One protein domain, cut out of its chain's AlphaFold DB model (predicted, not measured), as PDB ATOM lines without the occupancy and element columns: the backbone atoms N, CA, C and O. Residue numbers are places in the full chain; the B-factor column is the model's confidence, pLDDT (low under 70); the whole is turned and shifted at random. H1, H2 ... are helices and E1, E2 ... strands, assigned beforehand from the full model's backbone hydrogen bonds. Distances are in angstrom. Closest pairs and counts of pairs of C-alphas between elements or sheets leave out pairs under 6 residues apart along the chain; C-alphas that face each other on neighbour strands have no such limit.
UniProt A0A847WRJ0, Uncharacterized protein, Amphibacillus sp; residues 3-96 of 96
ATOM      1  N   VAL A   3     183.666 277.608 225.710       39.97
ATOM      2  CA  VAL A   3     183.584 277.005 227.056       39.97
ATOM      3  C   VAL A   3     183.088 278.113 227.978       39.97
ATOM      4  O   VAL A   3     183.643 279.211 227.936       39.97
ATOM      5  N   ASP A   4     182.014 277.864 228.728       34.47
ATOM      6  CA  ASP A   4     181.390 278.823 229.655       34.47
ATOM      7  C   ASP A   4     181.220 280.232 229.060       34.47
ATOM      8  O   ASP A   4     181.766 281.218 229.555       34.47
ATOM      9  N   ASP A   5     180.519 280.330 227.928       35.06
ATOM     10  CA  ASP A   5     180.272 281.590 227.211       35.06
ATOM     11  C   ASP A   5     181.493 282.348 226.658       35.06
ATOM     12  O   ASP A   5     181.332 283.365 225.980       35.06
ATOM     13  N   ASN A   6     182.702 281.806 226.806       33.19
ATOM     14  CA  ASN A   6     183.927 282.418 226.308       33.19
ATOM     15  C   ASN A   6     184.409 281.748 225.016       33.19
ATOM     16  O   ASN A   6     184.567 280.528 224.940       33.19
ATOM     17  N   PHE A   7     184.675 282.560 223.987       40.00
ATOM     18  CA  PHE A   7     185.354 282.100 222.778       40.00
ATOM     19  C   PHE A   7     186.806 281.751 223.124       40.00
ATOM     20  O   PHE A   7     187.634 282.632 223.352       40.00
ATOM     21  N   LEU A   8     187.120 280.458 223.135       43.06
ATOM     22  CA  LEU A   8     188.488 279.961 223.148       43.06
ATOM     23  C   LEU A   8     189.153 280.377 221.834       43.06
ATOM     24  O   LEU A   8     188.862 279.824 220.769       43.06
ATOM     25  N   PHE A   9     190.013 281.390 221.930       45.16
ATOM     26  CA  PHE A   9     191.022 281.710 220.925       45.16
ATOM     27  C   PHE A   9     191.899 280.468 220.698       45.16
ATOM     28  O   PHE A   9     192.307 279.836 221.671       45.16
ATOM     29  N   GLU A  10     192.227 280.144 219.443       47.34
ATOM     30  CA  GLU A  10     193.097 279.012 219.050       47.34
ATOM     31  C   GLU A  10     194.355 278.882 219.912       47.34
ATOM     32  O   GLU A  10     194.717 277.790 220.342       47.34
ATOM     33  N   LYS A  11     194.972 280.015 220.260       48.31
ATOM     34  CA  LYS A  11     196.144 280.056 221.137       48.31
ATOM     35  C   LYS A  11     195.878 279.488 222.543       48.31
ATOM     36  O   LYS A  11     196.724 278.787 223.081       48.31
ATOM     37  N   GLY A  12     194.708 279.755 223.123       47.66
ATOM     38  CA  GLY A  12     194.324 279.223 224.436       47.66
ATOM     39  C   GLY A  12     194.008 277.726 224.393       47.66
ATOM     40  O   GLY A  12     194.280 277.013 225.352       47.66
ATOM     41  N   PHE A  13     193.503 277.231 223.261       55.81
ATOM     42  CA  PHE A  13     193.321 275.796 223.046       55.81
ATOM     43  C   PHE A  13     194.671 275.072 222.899       55.81
ATOM     44  O   PHE A  13     194.879 274.025 223.511       55.81
ATOM     45  N   ARG A  14     195.621 275.680 222.176       56.31
ATOM     46  CA  ARG A  14     197.003 275.197 222.040       56.31
ATOM     47  C   ARG A  14     197.704 275.070 223.391       56.31
ATOM     48  O   ARG A  14     198.293 274.029 223.671       56.31
ATOM     49  N   GLU A  15     197.620 276.099 224.233       60.72
ATOM     50  CA  GLU A  15     198.193 276.088 225.589       60.72
ATOM     51  C   GLU A  15     197.511 275.042 226.483       60.72
ATOM     52  O   GLU A  15     198.184 274.330 227.224       60.72
ATOM     53  N   ALA A  16     196.187 274.887 226.374       56.66
ATOM     54  CA  ALA A  16     195.447 273.893 227.144       56.66
ATOM     55  C   ALA A  16     195.823 272.457 226.751       56.66
ATOM     56  O   ALA A  16     196.095 271.643 227.628       56.66
ATOM     57  N   TYR A  17     195.886 272.135 225.457       59.03
ATOM     58  CA  TYR A  17     196.216 270.777 225.029       59.03
ATOM     59  C   TYR A  17     197.698 270.433 225.241       59.03
ATOM     60  O   TYR A  17     197.996 269.336 225.699       59.03
ATOM     61  N   THR A  18     198.634 271.356 224.994       60.16
ATOM     62  CA  THR A  18     200.057 271.135 225.339       60.16
ATOM     63  C   THR A  18     200.246 270.920 226.841       60.16
ATOM     64  O   THR A  18     201.007 270.043 227.239       60.16
ATOM     65  N   ALA A  19     199.483 271.624 227.684       61.41
ATOM     66  CA  ALA A  19     199.459 271.371 229.122       61.41
ATOM     67  C   ALA A  19     198.842 270.007 229.487       61.41
ATOM     68  O   ALA A  19     199.391 269.307 230.332       61.41
ATOM     69  N   ILE A  20     197.730 269.614 228.851       54.88
ATOM     70  CA  ILE A  20     197.040 268.336 229.110       54.88
ATOM     71  C   ILE A  20     197.887 267.142 228.657       54.88
ATOM     72  O   ILE A  20     197.989 266.156 229.379       54.88
ATOM     73  N   ALA A  21     198.515 267.237 227.488       54.69
ATOM     74  CA  ALA A  21     199.372 266.194 226.937       54.69
ATOM     75  C   ALA A  21     200.810 266.242 227.490       54.69
ATOM     76  O   ALA A  21     201.622 265.390 227.148       54.69
ATOM     77  N   GLY A  22     201.158 267.243 228.310       57.38
ATOM     78  CA  GLY A  22     202.518 267.444 228.824       57.38
ATOM     79  C   GLY A  22     203.560 267.799 227.754       57.38
ATOM     80  O   GLY A  22     204.759 267.769 228.026       57.38
ATOM     81  N   LEU A  23     203.126 268.140 226.540       63.44
ATOM     82  CA  LEU A  23     203.995 268.382 225.393       63.44
ATOM     83  C   LEU A  23     204.498 269.826 225.398       63.44
ATOM     84  O   LEU A  23     203.732 270.766 225.605       63.44
ATOM     85  N   ARG A  24     205.787 270.026 225.119       64.75
ATOM     86  CA  ARG A  24     206.372 271.363 224.950       64.75
ATOM     87  C   ARG A  24     206.501 271.685 223.467       64.75
ATOM     88  O   ARG A  24     207.067 270.903 222.709       64.75
ATOM     89  N   SER A  25     205.981 272.842 223.063       66.56
ATOM     90  CA  SER A  25     206.200 273.364 221.713       66.56
ATOM     91  C   SER A  25     207.649 273.841 221.577       66.56
ATOM     92  O   SER A  25     208.097 274.672 222.368       66.56
ATOM     93  N   ALA A  26     208.360 273.324 220.575       67.75
ATOM     94  CA  ALA A  26     209.744 273.681 220.257       67.75
ATOM     95  C   ALA A  26     209.849 274.819 219.221       67.75
ATOM     96  O   ALA A  26     210.915 275.401 219.032       67.75
ATOM     97  N   GLY A  27     208.745 275.170 218.551       69.31
ATOM     98  CA  GLY A  27     208.717 276.215 217.528       69.31
ATOM     99  C   GLY A  27     207.569 276.067 216.529       69.31
ATOM    100  O   GLY A  27     206.723 275.183 216.663       69.31
ATOM    101  N   SER A  28     207.547 276.951 215.526       66.12
ATOM    102  CA  SER A  28     206.614 276.890 214.390       66.12
ATOM    103  C   SER A  28     207.109 275.899 213.333       66.12
ATOM    104  O   SER A  28     208.298 275.882 213.019       66.12
ATOM    105  N   SER A  29     206.206 275.110 212.757       63.34
ATOM    106  CA  SER A  29     206.484 274.109 211.718       63.34
ATOM    107  C   SER A  29     206.273 274.674 210.301       63.34
ATOM    108  O   SER A  29     205.531 274.121 209.487       63.34
ATOM    109  N   GLU A  30     206.892 275.819 209.986       64.56
ATOM    110  CA  GLU A  30     206.724 276.452 208.670       64.56
ATOM    111  C   GLU A  30     207.221 275.544 207.529       64.56
ATOM    112  O   GLU A  30     208.380 275.138 207.490       64.56
ATOM    113  N   GLY A  31     206.341 275.257 206.562       63.97
ATOM    114  CA  GLY A  31     206.687 274.514 205.344       63.97
ATOM    115  C   GLY A  31     206.649 272.987 205.461       63.97
ATOM    116  O   GLY A  31     207.087 272.306 204.532       63.97
ATOM    117  N   VAL A  32     206.108 272.433 206.550       69.94
ATOM    118  CA  VAL A  32     205.973 270.977 206.696       69.94
ATOM    119  C   VAL A  32     204.883 270.430 205.781       69.94
ATOM    120  O   VAL A  32     203.759 270.929 205.731       69.94
ATOM    121  N   THR A  33     205.215 269.362 205.062       74.94
ATOM    122  CA  THR A  33     204.235 268.588 204.298       74.94
ATOM    123  C   THR A  33     203.643 267.512 205.195       74.94
ATOM    124  O   THR A  33     204.380 266.710 205.763       74.94
ATOM    125  N   TYR A  34     202.316 267.478 205.297       76.56
ATOM    126  CA  TYR A  34     201.620 266.410 206.006       76.56
ATOM    127  C   TYR A  34     201.966 265.039 205.403       76.56
ATOM    128  O   TYR A  34     201.881 264.838 204.187       76.56
ATOM    129  N   GLY A  35     202.354 264.106 206.267       81.69
ATOM    130  CA  GLY A  35     202.755 262.747 205.925       81.69
ATOM    131  C   GLY A  35     201.982 261.710 206.732       81.69
ATOM    132  O   GLY A  35     200.991 262.019 207.390       81.69
ATOM    133  N   LYS A  36     202.433 260.453 206.686       86.31
ATOM    134  CA  LYS A  36     201.892 259.412 207.566       86.31
ATOM    135  C   LYS A  36     202.322 259.727 209.011       86.31
ATOM    136  O   LYS A  36     203.524 259.860 209.220       86.31
ATOM    137  N   PRO A  37     201.395 259.818 209.979       86.19
ATOM    138  CA  PRO A  37     201.764 260.043 211.369       86.19
ATOM    139  C   PRO A  37     202.380 258.794 212.003       86.19
ATOM    140  O   PRO A  37     201.939 257.669 211.738       86.19
ATOM    141  N   ASP A  38     203.373 259.020 212.861       85.50
ATOM    142  CA  ASP A  38     204.008 257.991 213.690       85.50
ATOM    143  C   ASP A  38     203.236 257.781 214.992       85.50
ATOM    144  O   ASP A  38     203.083 256.652 215.458       85.50
ATOM    145  N   VAL A  39     202.698 258.868 215.548       83.19
ATOM    146  CA  VAL A  39     201.876 258.853 216.759       83.19
ATOM    147  C   VAL A  39     200.581 259.604 216.484       83.19
ATOM    148  O   VAL A  39     200.585 260.697 215.917       83.19
ATOM    149  N   VAL A  40     199.465 259.012 216.901       85.69
ATOM    150  CA  VAL A  40     198.144 259.645 216.863       85.69
ATOM    151  C   VAL A  40     197.568 259.619 218.268       85.69
ATOM    152  O   VAL A  40     197.447 258.554 218.870       85.69
ATOM    153  N   ILE A  41     197.212 260.793 218.780       78.69
ATOM    154  CA  ILE A  41     196.545 260.948 220.070       78.69
ATOM    155  C   ILE A  41     195.143 261.477 219.799       78.69
ATOM    156  O   ILE A  41     194.967 262.607 219.347       78.69
ATOM    157  N   THR A  42     194.140 260.653 220.092       80.56
ATOM    158  CA  THR A  42     192.733 261.028 219.954       80.56
ATOM    159  C   THR A  42     192.167 261.375 221.321       80.56
ATOM    160  O   THR A  42     192.175 260.552 222.233       80.56
ATOM    161  N   SER A  43     191.666 262.597 221.461       71.50
ATOM    162  CA  SER A  43     190.981 263.071 222.661       71.50
ATOM    163  C   SER A  43     189.510 263.322 222.360       71.50
ATOM    164  O   SER A  43     189.177 264.012 221.396       71.50
ATOM    165  N   THR A  44     188.623 262.808 223.207       75.12
ATOM    166  CA  THR A  44     187.194 263.133 223.164       75.12
ATOM    167  C   THR A  44     186.887 264.145 224.256       75.12
ATOM    168  O   THR A  44     187.131 263.894 225.434       75.12
ATOM    169  N   VAL A  45     186.348 265.296 223.865       73.06
ATOM    170  CA  VAL A  45     185.900 266.345 224.780       73.06
ATOM    171  C   VAL A  45     184.377 266.337 224.806       73.06
ATOM    172  O   VAL A  45     183.735 266.499 223.766       73.06
ATOM    173  N   GLU A  46     183.793 266.156 225.989       74.81
ATOM    174  CA  GLU A  46     182.358 266.367 226.187       74.81
ATOM    175  C   GLU A  46     182.075 267.864 226.349       74.81
ATOM    176  O   GLU A  46     182.671 268.536 227.191       74.81
ATOM    177  N   LEU A  47     181.173 268.391 225.525       77.06
ATOM    178  CA  LEU A  47     180.680 269.764 225.568       77.06
ATOM    179  C   LEU A  47     179.167 269.739 225.819       77.06
ATOM    180  O   LEU A  47     178.506 268.733 225.561       77.06
ATOM    181  N   GLU A  48     178.599 270.860 226.270       77.25
ATOM    182  CA  GLU A  48     177.147 270.972 226.508       77.25
ATOM    183  C   GLU A  48     176.312 270.624 225.260       77.25
ATOM    184  O   GLU A  48     175.254 270.008 225.373       77.25
ATOM    185  N   ASP A  49     176.827 270.950 224.069       78.75
ATOM    186  CA  ASP A  49     176.170 270.705 222.779       78.75
ATOM    187  C   ASP A  49     176.537 269.347 222.140       78.75
ATOM    188  O   ASP A  49     176.123 269.058 221.015       78.75
ATOM    189  N   GLY A  50     177.315 268.500 222.828       78.88
ATOM    190  CA  GLY A  50     177.687 267.159 222.370       78.88
ATOM    191  C   GLY A  50     179.173 266.829 222.512       78.88
ATOM    192  O   GLY A  50     179.950 267.558 223.118       78.88
ATOM    193  N   GLN A  51     179.586 265.696 221.946       80.88
ATOM    194  CA  GLN A  51     180.981 265.259 221.985       80.88
ATOM    195  C   GLN A  51     181.750 265.782 220.773       80.88
ATOM    196  O   GLN A  51     181.261 265.734 219.642       80.88
ATOM    197  N   LYS A  52     182.978 266.243 221.007       75.19
ATOM    198  CA  LYS A  52     183.933 266.569 219.951       75.19
ATOM    199  C   LYS A  52     185.166 265.683 220.073       75.19
ATOM    200  O   LYS A  52     185.795 265.628 221.124       75.19
ATOM    201  N   GLU A  53     185.525 265.038 218.973       78.56
ATOM    202  CA  GLU A  53     186.796 264.335 218.835       78.56
ATOM    203  C   GLU A  53     187.859 265.285 218.278       78.56
ATOM    204  O   GLU A  53     187.569 266.117 217.413       78.56
ATOM    205  N   ILE A  54     189.071 265.190 218.815       76.56
ATOM    206  CA  ILE A  54     190.233 265.979 218.418       76.56
ATOM    207  C   ILE A  54     191.389 265.005 218.227       76.56
ATOM    208  O   ILE A  54     191.747 264.283 219.160       76.56
ATOM    209  N   ALA A  55     191.952 264.981 217.022       80.38
ATOM    210  CA  ALA A  55     193.098 264.148 216.686       80.38
ATOM    211  C   ALA A  55     194.354 265.017 216.586       80.38
ATOM    212  O   ALA A  55     194.426 265.917 215.747       80.38
ATOM    213  N   LEU A  56     195.334 264.732 217.444       80.88
ATOM    214  CA  LEU A  56     196.700 265.200 217.280       80.88
ATOM    215  C   LEU A  56     197.483 264.141 216.512       80.88
ATOM    216  O   LEU A  56     197.626 263.007 216.969       80.88
ATOM    217  N   GLU A  57     198.034 264.537 215.379       86.31
ATOM    218  CA  GLU A  57     198.853 263.689 214.528       86.31
ATOM    219  C   GLU A  57     200.294 264.196 214.571       86.31
ATOM    220  O   GLU A  57     200.570 265.351 214.246       86.31
ATOM    221  N   LEU A  58     201.217 263.336 214.997       86.38
ATOM    222  CA  LEU A  58     202.643 263.636 215.053       86.38
ATOM    223  C   LEU A  58     203.331 262.969 213.867       86.38
ATOM    224  O   LEU A  58     203.375 261.741 213.768       86.38
ATOM    225  N   VAL A  59     203.834 263.789 212.953       89.44
ATOM    226  CA  VAL A  59     204.536 263.356 211.741       89.44
ATOM    227  C   VAL A  59     206.024 263.613 211.926       89.44
ATOM    228  O   VAL A  59     206.406 264.677 212.411       89.44
ATOM    229  N   ASP A  60     206.862 262.650 211.549       90.31
ATOM    230  CA  ASP A  60     208.316 262.808 211.565       90.31
ATOM    231  C   ASP A  60     208.746 264.080 210.814       90.31
ATOM    232  O   ASP A  60     208.298 264.322 209.688       90.31
ATOM    233  N   TYR A  61     209.579 264.908 211.448       86.56
ATOM    234  CA  TYR A  61     210.063 266.159 210.859       86.56
ATOM    235  C   TYR A  61     211.583 266.158 210.702       86.56
ATOM    236  O   TYR A  61     212.086 266.327 209.590       86.56
ATOM    237  N   ASP A  62     212.310 265.951 211.798       89.06
ATOM    238  CA  ASP A  62     213.764 265.809 211.797       89.06
ATOM    239  C   ASP A  62     214.224 264.804 212.870       89.06
ATOM    240  O   ASP A  62     213.420 264.056 213.426       89.06
ATOM    241  N   GLU A  63     215.532 264.732 213.128       89.94
ATOM    242  CA  GLU A  63     216.105 263.793 214.103       89.94
ATOM    243  C   GLU A  63     215.491 263.954 215.500       89.94
ATOM    244  O   GLU A  63     215.198 262.949 216.147       89.94
ATOM    245  N   ASP A  64     215.191 265.187 215.906       89.62
ATOM    246  CA  ASP A  64     214.826 265.536 217.277       89.62
ATOM    247  C   ASP A  64     213.342 265.901 217.436       89.62
ATOM    248  O   ASP A  64     212.832 265.925 218.560       89.62
ATOM    249  N   HIS A  65     212.620 266.162 216.342       89.00
ATOM    250  CA  HIS A  65     211.272 266.726 216.388       89.00
ATOM    251  C   HIS A  65     210.240 265.971 215.542       89.00
ATOM    252  O   HIS A  65     210.506 265.475 214.445       89.00
ATOM    253  N   TYR A  66     209.006 265.989 216.038       88.94
ATOM    254  CA  TYR A  66     207.783 265.780 215.277       88.94
ATOM    255  C   TYR A  66     207.175 267.118 214.859       88.94
ATOM    256  O   TYR A  66     207.201 268.089 215.615       88.94
ATOM    257  N   ALA A  67     206.534 267.143 213.696       88.38
ATOM    258  CA  ALA A  67     205.562 268.161 213.342       88.38
ATOM    259  C   ALA A  67     204.164 267.736 213.803       88.38
ATOM    260  O   ALA A  67     203.676 266.657 213.466       88.38
ATOM    261  N   ALA A  68     203.531 268.609 214.576       84.06
ATOM    262  CA  ALA A  68     202.201 268.430 215.121       84.06
ATOM    263  C   ALA A  68     201.145 268.951 214.148       84.06
ATOM    264  O   ALA A  68     201.203 270.106 213.714       84.06
ATOM    265  N   PHE A  69     200.151 268.117 213.872       82.19
ATOM    266  CA  PHE A  69     198.973 268.473 213.102       82.19
ATOM    267  C   PHE A  69     197.726 268.282 213.960       82.19
ATOM    268  O   PHE A  69     197.541 267.227 214.565       82.19
ATOM    269  N   ILE A  70     196.864 269.295 213.999       75.69
ATOM    270  CA  ILE A  70     195.530 269.212 214.606       75.69
ATOM    271  C   ILE A  70     194.526 269.436 213.486       75.69
ATOM    272  O   ILE A  70     194.644 270.409 212.745       75.69
ATOM    273  N   ASP A  71     193.575 268.517 213.310       70.38
ATOM    274  CA  ASP A  71     192.599 268.565 212.208       70.38
ATOM    275  C   ASP A  71     193.264 268.757 210.818       70.38
ATOM    276  O   ASP A  71     192.675 269.326 209.897       70.38
ATOM    277  N   ARG A  72     194.489 268.221 210.650       65.25
ATOM    278  CA  ARG A  72     195.358 268.307 209.453       65.25
ATOM    279  C   ARG A  72     195.979 269.674 209.157       65.25
ATOM    280  O   ARG A  72     196.607 269.830 208.108       65.25
ATOM    281  N   GLU A  73     195.877 270.637 210.064       67.50
ATOM    282  CA  GLU A  73     196.630 271.888 209.980       67.50
ATOM    283  C   GLU A  73     197.929 271.779 210.787       67.50
ATOM    284  O   GLU A  73     197.918 271.393 211.957       67.50
ATOM    285  N   SER A  74     199.060 272.067 210.125       62.88
ATOM    286  CA  SER A  74     200.396 272.064 210.736       62.88
ATOM    287  C   SER A  74     200.484 273.204 211.736       62.88
ATOM    288  O   SER A  74     200.368 274.364 211.340       62.88
ATOM    289  N   ASP A  75     200.697 272.882 213.009       69.31
ATOM    290  CA  ASP A  75     200.587 273.871 214.080       69.31
ATOM    291  C   ASP A  75     201.956 274.196 214.711       69.31
ATOM    292  O   ASP A  75     202.351 275.362 214.793       69.31
ATOM    293  N   PHE A  76     202.726 273.186 215.132       74.69
ATOM    294  CA  PHE A  76     204.013 273.399 215.814       74.69
ATOM    295  C   PHE A  76     204.932 272.172 215.785       74.69
ATOM    296  O   PHE A  76     204.507 271.073 215.444       74.69
ATOM    297  N   LEU A  77     206.200 272.358 216.159       83.94
ATOM    298  CA  LEU A  77     207.147 271.266 216.403       83.94
ATOM    299  C   LEU A  77     207.096 270.802 217.864       83.94
ATOM    300  O   LEU A  77     206.925 271.620 218.774       83.94
ATOM    301  N   ILE A  78     207.277 269.503 218.084       83.44
ATOM    302  CA  ILE A  78     207.351 268.854 219.398       83.44
ATOM    303  C   ILE A  78     208.605 267.987 219.439       83.44
ATOM    304  O   ILE A  78     208.854 267.229 218.511       83.44
ATOM    305  N   GLU A  79     209.370 268.055 220.521       87.75
ATOM    306  CA  GLU A  79     210.540 267.190 220.716       87.75
ATOM    307  C   GLU A  79     210.129 265.720 220.893       87.75
ATOM    308  O   GLU A  79     209.266 265.404 221.718       87.75
ATOM    309  N   LYS A  80     210.786 264.811 220.165       88.81
ATOM    310  CA  LYS A  80     210.526 263.364 220.240       88.81
ATOM    311  C   LYS A  80     210.736 262.816 221.647       88.81
ATOM    312  O   LYS A  80     209.895 262.068 222.132       88.81
ATOM    313  N   ALA A  81     211.789 263.266 222.331       86.62
ATOM    314  CA  ALA A  81     212.095 262.851 223.699       86.62
ATOM    315  C   ALA A  81     210.923 263.103 224.667       86.62
ATOM    316  O   ALA A  81     210.572 262.233 225.460       86.62
ATOM    317  N   HIS A  82     210.252 264.256 224.562       82.31
ATOM    318  CA  HIS A  82     209.092 264.557 225.408       82.31
ATOM    319  C   HIS A  82     207.867 263.691 225.065       82.31
ATOM    320  O   HIS A  82     207.064 263.383 225.945       82.31
ATOM    321  N   VAL A  83     207.708 263.287 223.801       82.94
ATOM    322  CA  VAL A  83     206.642 262.357 223.391       82.94
ATOM    323  C   VAL A  83     206.909 260.962 223.949       82.94
ATOM    324  O   VAL A  83     205.991 260.343 224.480       82.94
ATOM    325  N   GLU A  84     208.152 260.490 223.892       84.00
ATOM    326  CA  GLU A  84     208.560 259.208 224.477       84.00
ATOM    327  C   GLU A  84     208.351 259.179 225.999       84.00
ATOM    328  O   GLU A  84     207.796 258.212 226.523       84.00
ATOM    329  N   GLU A  85     208.711 260.254 226.710       81.00
ATOM    330  CA  GLU A  85     208.441 260.387 228.148       81.00
ATOM    331  C   GLU A  85     206.940 260.306 228.458       81.00
ATOM    332  O   GLU A  85     206.528 259.575 229.362       81.00
ATOM    333  N   MET A  86     206.113 261.028 227.696       78.25
ATOM    334  CA  MET A  86     204.657 261.018 227.852       78.25
ATOM    335  C   MET A  86     204.070 259.618 227.620       78.25
ATOM    336  O   MET A  86     203.271 259.152 228.436       78.25
ATOM    337  N   LEU A  87     204.502 258.917 226.567       76.75
ATOM    338  CA  LEU A  87     204.064 257.548 226.287       76.75
ATOM    339  C   LEU A  87     204.461 256.587 227.413       76.75
ATOM    340  O   LEU A  87     203.620 255.813 227.865       76.75
ATOM    341  N   GLY A  88     205.686 256.696 227.936       70.50
ATOM    342  CA  GLY A  88     206.137 255.886 229.071       70.50
ATOM    343  C   GLY A  88     205.309 256.114 230.342       70.50
ATOM    344  O   GLY A  88     205.010 255.167 231.074       70.50
ATOM    345  N   VAL A  89     204.871 257.352 230.599       69.62
ATOM    346  CA  VAL A  89     203.941 257.643 231.702       69.62
ATOM    347  C   VAL A  89     202.583 256.982 231.460       69.62
ATOM    348  O   VAL A  89     202.062 256.351 232.378       69.62
ATOM    349  N   ILE A  90     202.017 257.075 230.252       62.69
ATOM    350  CA  ILE A  90     200.730 256.435 229.924       62.69
ATOM    351  C   ILE A  90     200.815 254.914 230.091       62.69
ATOM    352  O   ILE A  90     199.948 254.327 230.738       62.69
ATOM    353  N   GLU A  91     201.865 254.280 229.565       60.97
ATOM    354  CA  GLU A  91     202.094 252.838 229.711       60.97
ATOM    355  C   GLU A  91     202.144 252.425 231.188       60.97
ATOM    356  O   GLU A  91     201.471 251.475 231.584       60.97
ATOM    357  N   SER A  92     202.832 253.200 232.035       54.22
ATOM    358  CA  SER A  92     202.930 252.914 233.474       54.22
ATOM    359  C   SER A  92     201.588 252.947 234.221       54.22
ATOM    360  O   SER A  92     201.451 252.324 235.275       54.22
ATOM    361  N   VAL A  93     200.597 253.670 233.687       49.59
ATOM    362  CA  VAL A  93     199.247 253.776 234.261       49.59
ATOM    363  C   VAL A  93     198.318 252.683 233.716       49.59
ATOM    364  O   VAL A  93     197.374 252.306 234.402       49.59
ATOM    365  N   LEU A  94     198.586 252.152 232.519       45.34
ATOM    366  CA  LEU A  94     197.807 251.071 231.897       45.34
ATOM    367  C   LEU A  94     198.168 249.670 232.418       45.34
ATOM    368  O   LEU A  94     197.377 248.743 232.256       45.34
ATOM    369  N   GLU A  95     199.339 249.498 233.034       42.06
ATOM    370  CA  GLU A  95     199.756 248.230 233.655       42.06
ATOM    371  C   GLU A  95     199.153 247.978 235.061       42.06
ATOM    372  O   GLU A  95     199.511 246.993 235.716       42.06
ATOM    373  N   TYR A  96     198.211 248.818 235.514       34.62
ATOM    374  CA  TYR A  96     197.421 248.661 236.749       34.62
ATOM    375  C   TYR A  96     195.931 248.432 236.468       34.62
ATOM    376  O   TYR A  96     195.293 247.735 237.295       34.62
TER     377      TYR A  96
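This is residues 3 to 96 of the 96 residues of an uncharacterized protein of Amphibacillus sp (UniProt A0A847WRJ0). Picture a strongly twisted, curving sheet of five strands, in which the long hairpin of E2 and E3 runs on well past the shorter E4, E5 and E1. H1 lies beside these strands, near the sheet through its residues 14 to 18, while H2 follows directly on E5 and leads away from the sheet, its residues 88 to 94 sticking out together with the last two residues, 95 and 96. The printed part has 94 residues, with two named helices and five named strands in the chain order H1 E1 E2 E3 E4 E5 H2; the sheet's order is E1 E5 E4 E3 E2, antiparallel throughout, and the class is mixed, helices and strands. The whole is compact, with a radius of gyration of the C-alphas of 14.1 A, and flat in outline, spanning 42 by 41 by 21 A.

Find C-alpha 50 at (177.687, 267.159, 222.370); from there E3, residues 50 to 60, runs 32.8 A. Just before it comes E2, residues 39 to 47, 25.4 A long. After E3 look for E4, residues 65 to 70, 16.0 A, and E5, residues 73 to 79, 18.2 A. E1 is residues 25 to 27. Find C-alpha 10 at (193.097, 279.012, 219.050), where H1, residues 10 to 20, begins; it is 15.2 A long. H2, residues 80 to 94, runs 21.2 A to C-alpha 94 at (197.807, 251.071, 231.897).

Begin with the hairpin of E2 and E3, where N 43 and O 54 are 2.9 A apart. E2, E3, E4 and E5 form a meander, each strand the antiparallel neighbour of the one before. E3 and E4 are also a hairpin, with N 67 and O 59 at 2.8 A, and so are E4 and E5, with N 68 and O 76 at 2.8 A. At the sheet's other edge, E1 is antiparallel to E5, with N 26 and O 77 at 2.9 A. H1 is on the sheet at a height over the sheet of 8.9 A, over none of the strands; the closest C-alphas of H1 and E1, those of Thr 18 and Ser 25, are 7.5 A apart. H2 only grazes the sheet, with residues 80 to 87; its closest C-alphas with E4, those of Lys 80 and His 65, are 5.2 A apart. H1 and H2 are apart. In both helices every O i to N i+4 pair is within hydrogen-bond range.

Look at Asp 5 and Glu 63 for the two C-alphas farthest apart, at 42.1 A. The printed part has no cut. The link from E1 to E2, with 11 residues, is long; the other links are tight. Residues 5 to 13, of which 10 to 13 belong to H1, stand free. The mean pLDDT of the printed part is 70.0, and residues 3 to 32, 72 to 75 and 89 to 96 are under 70.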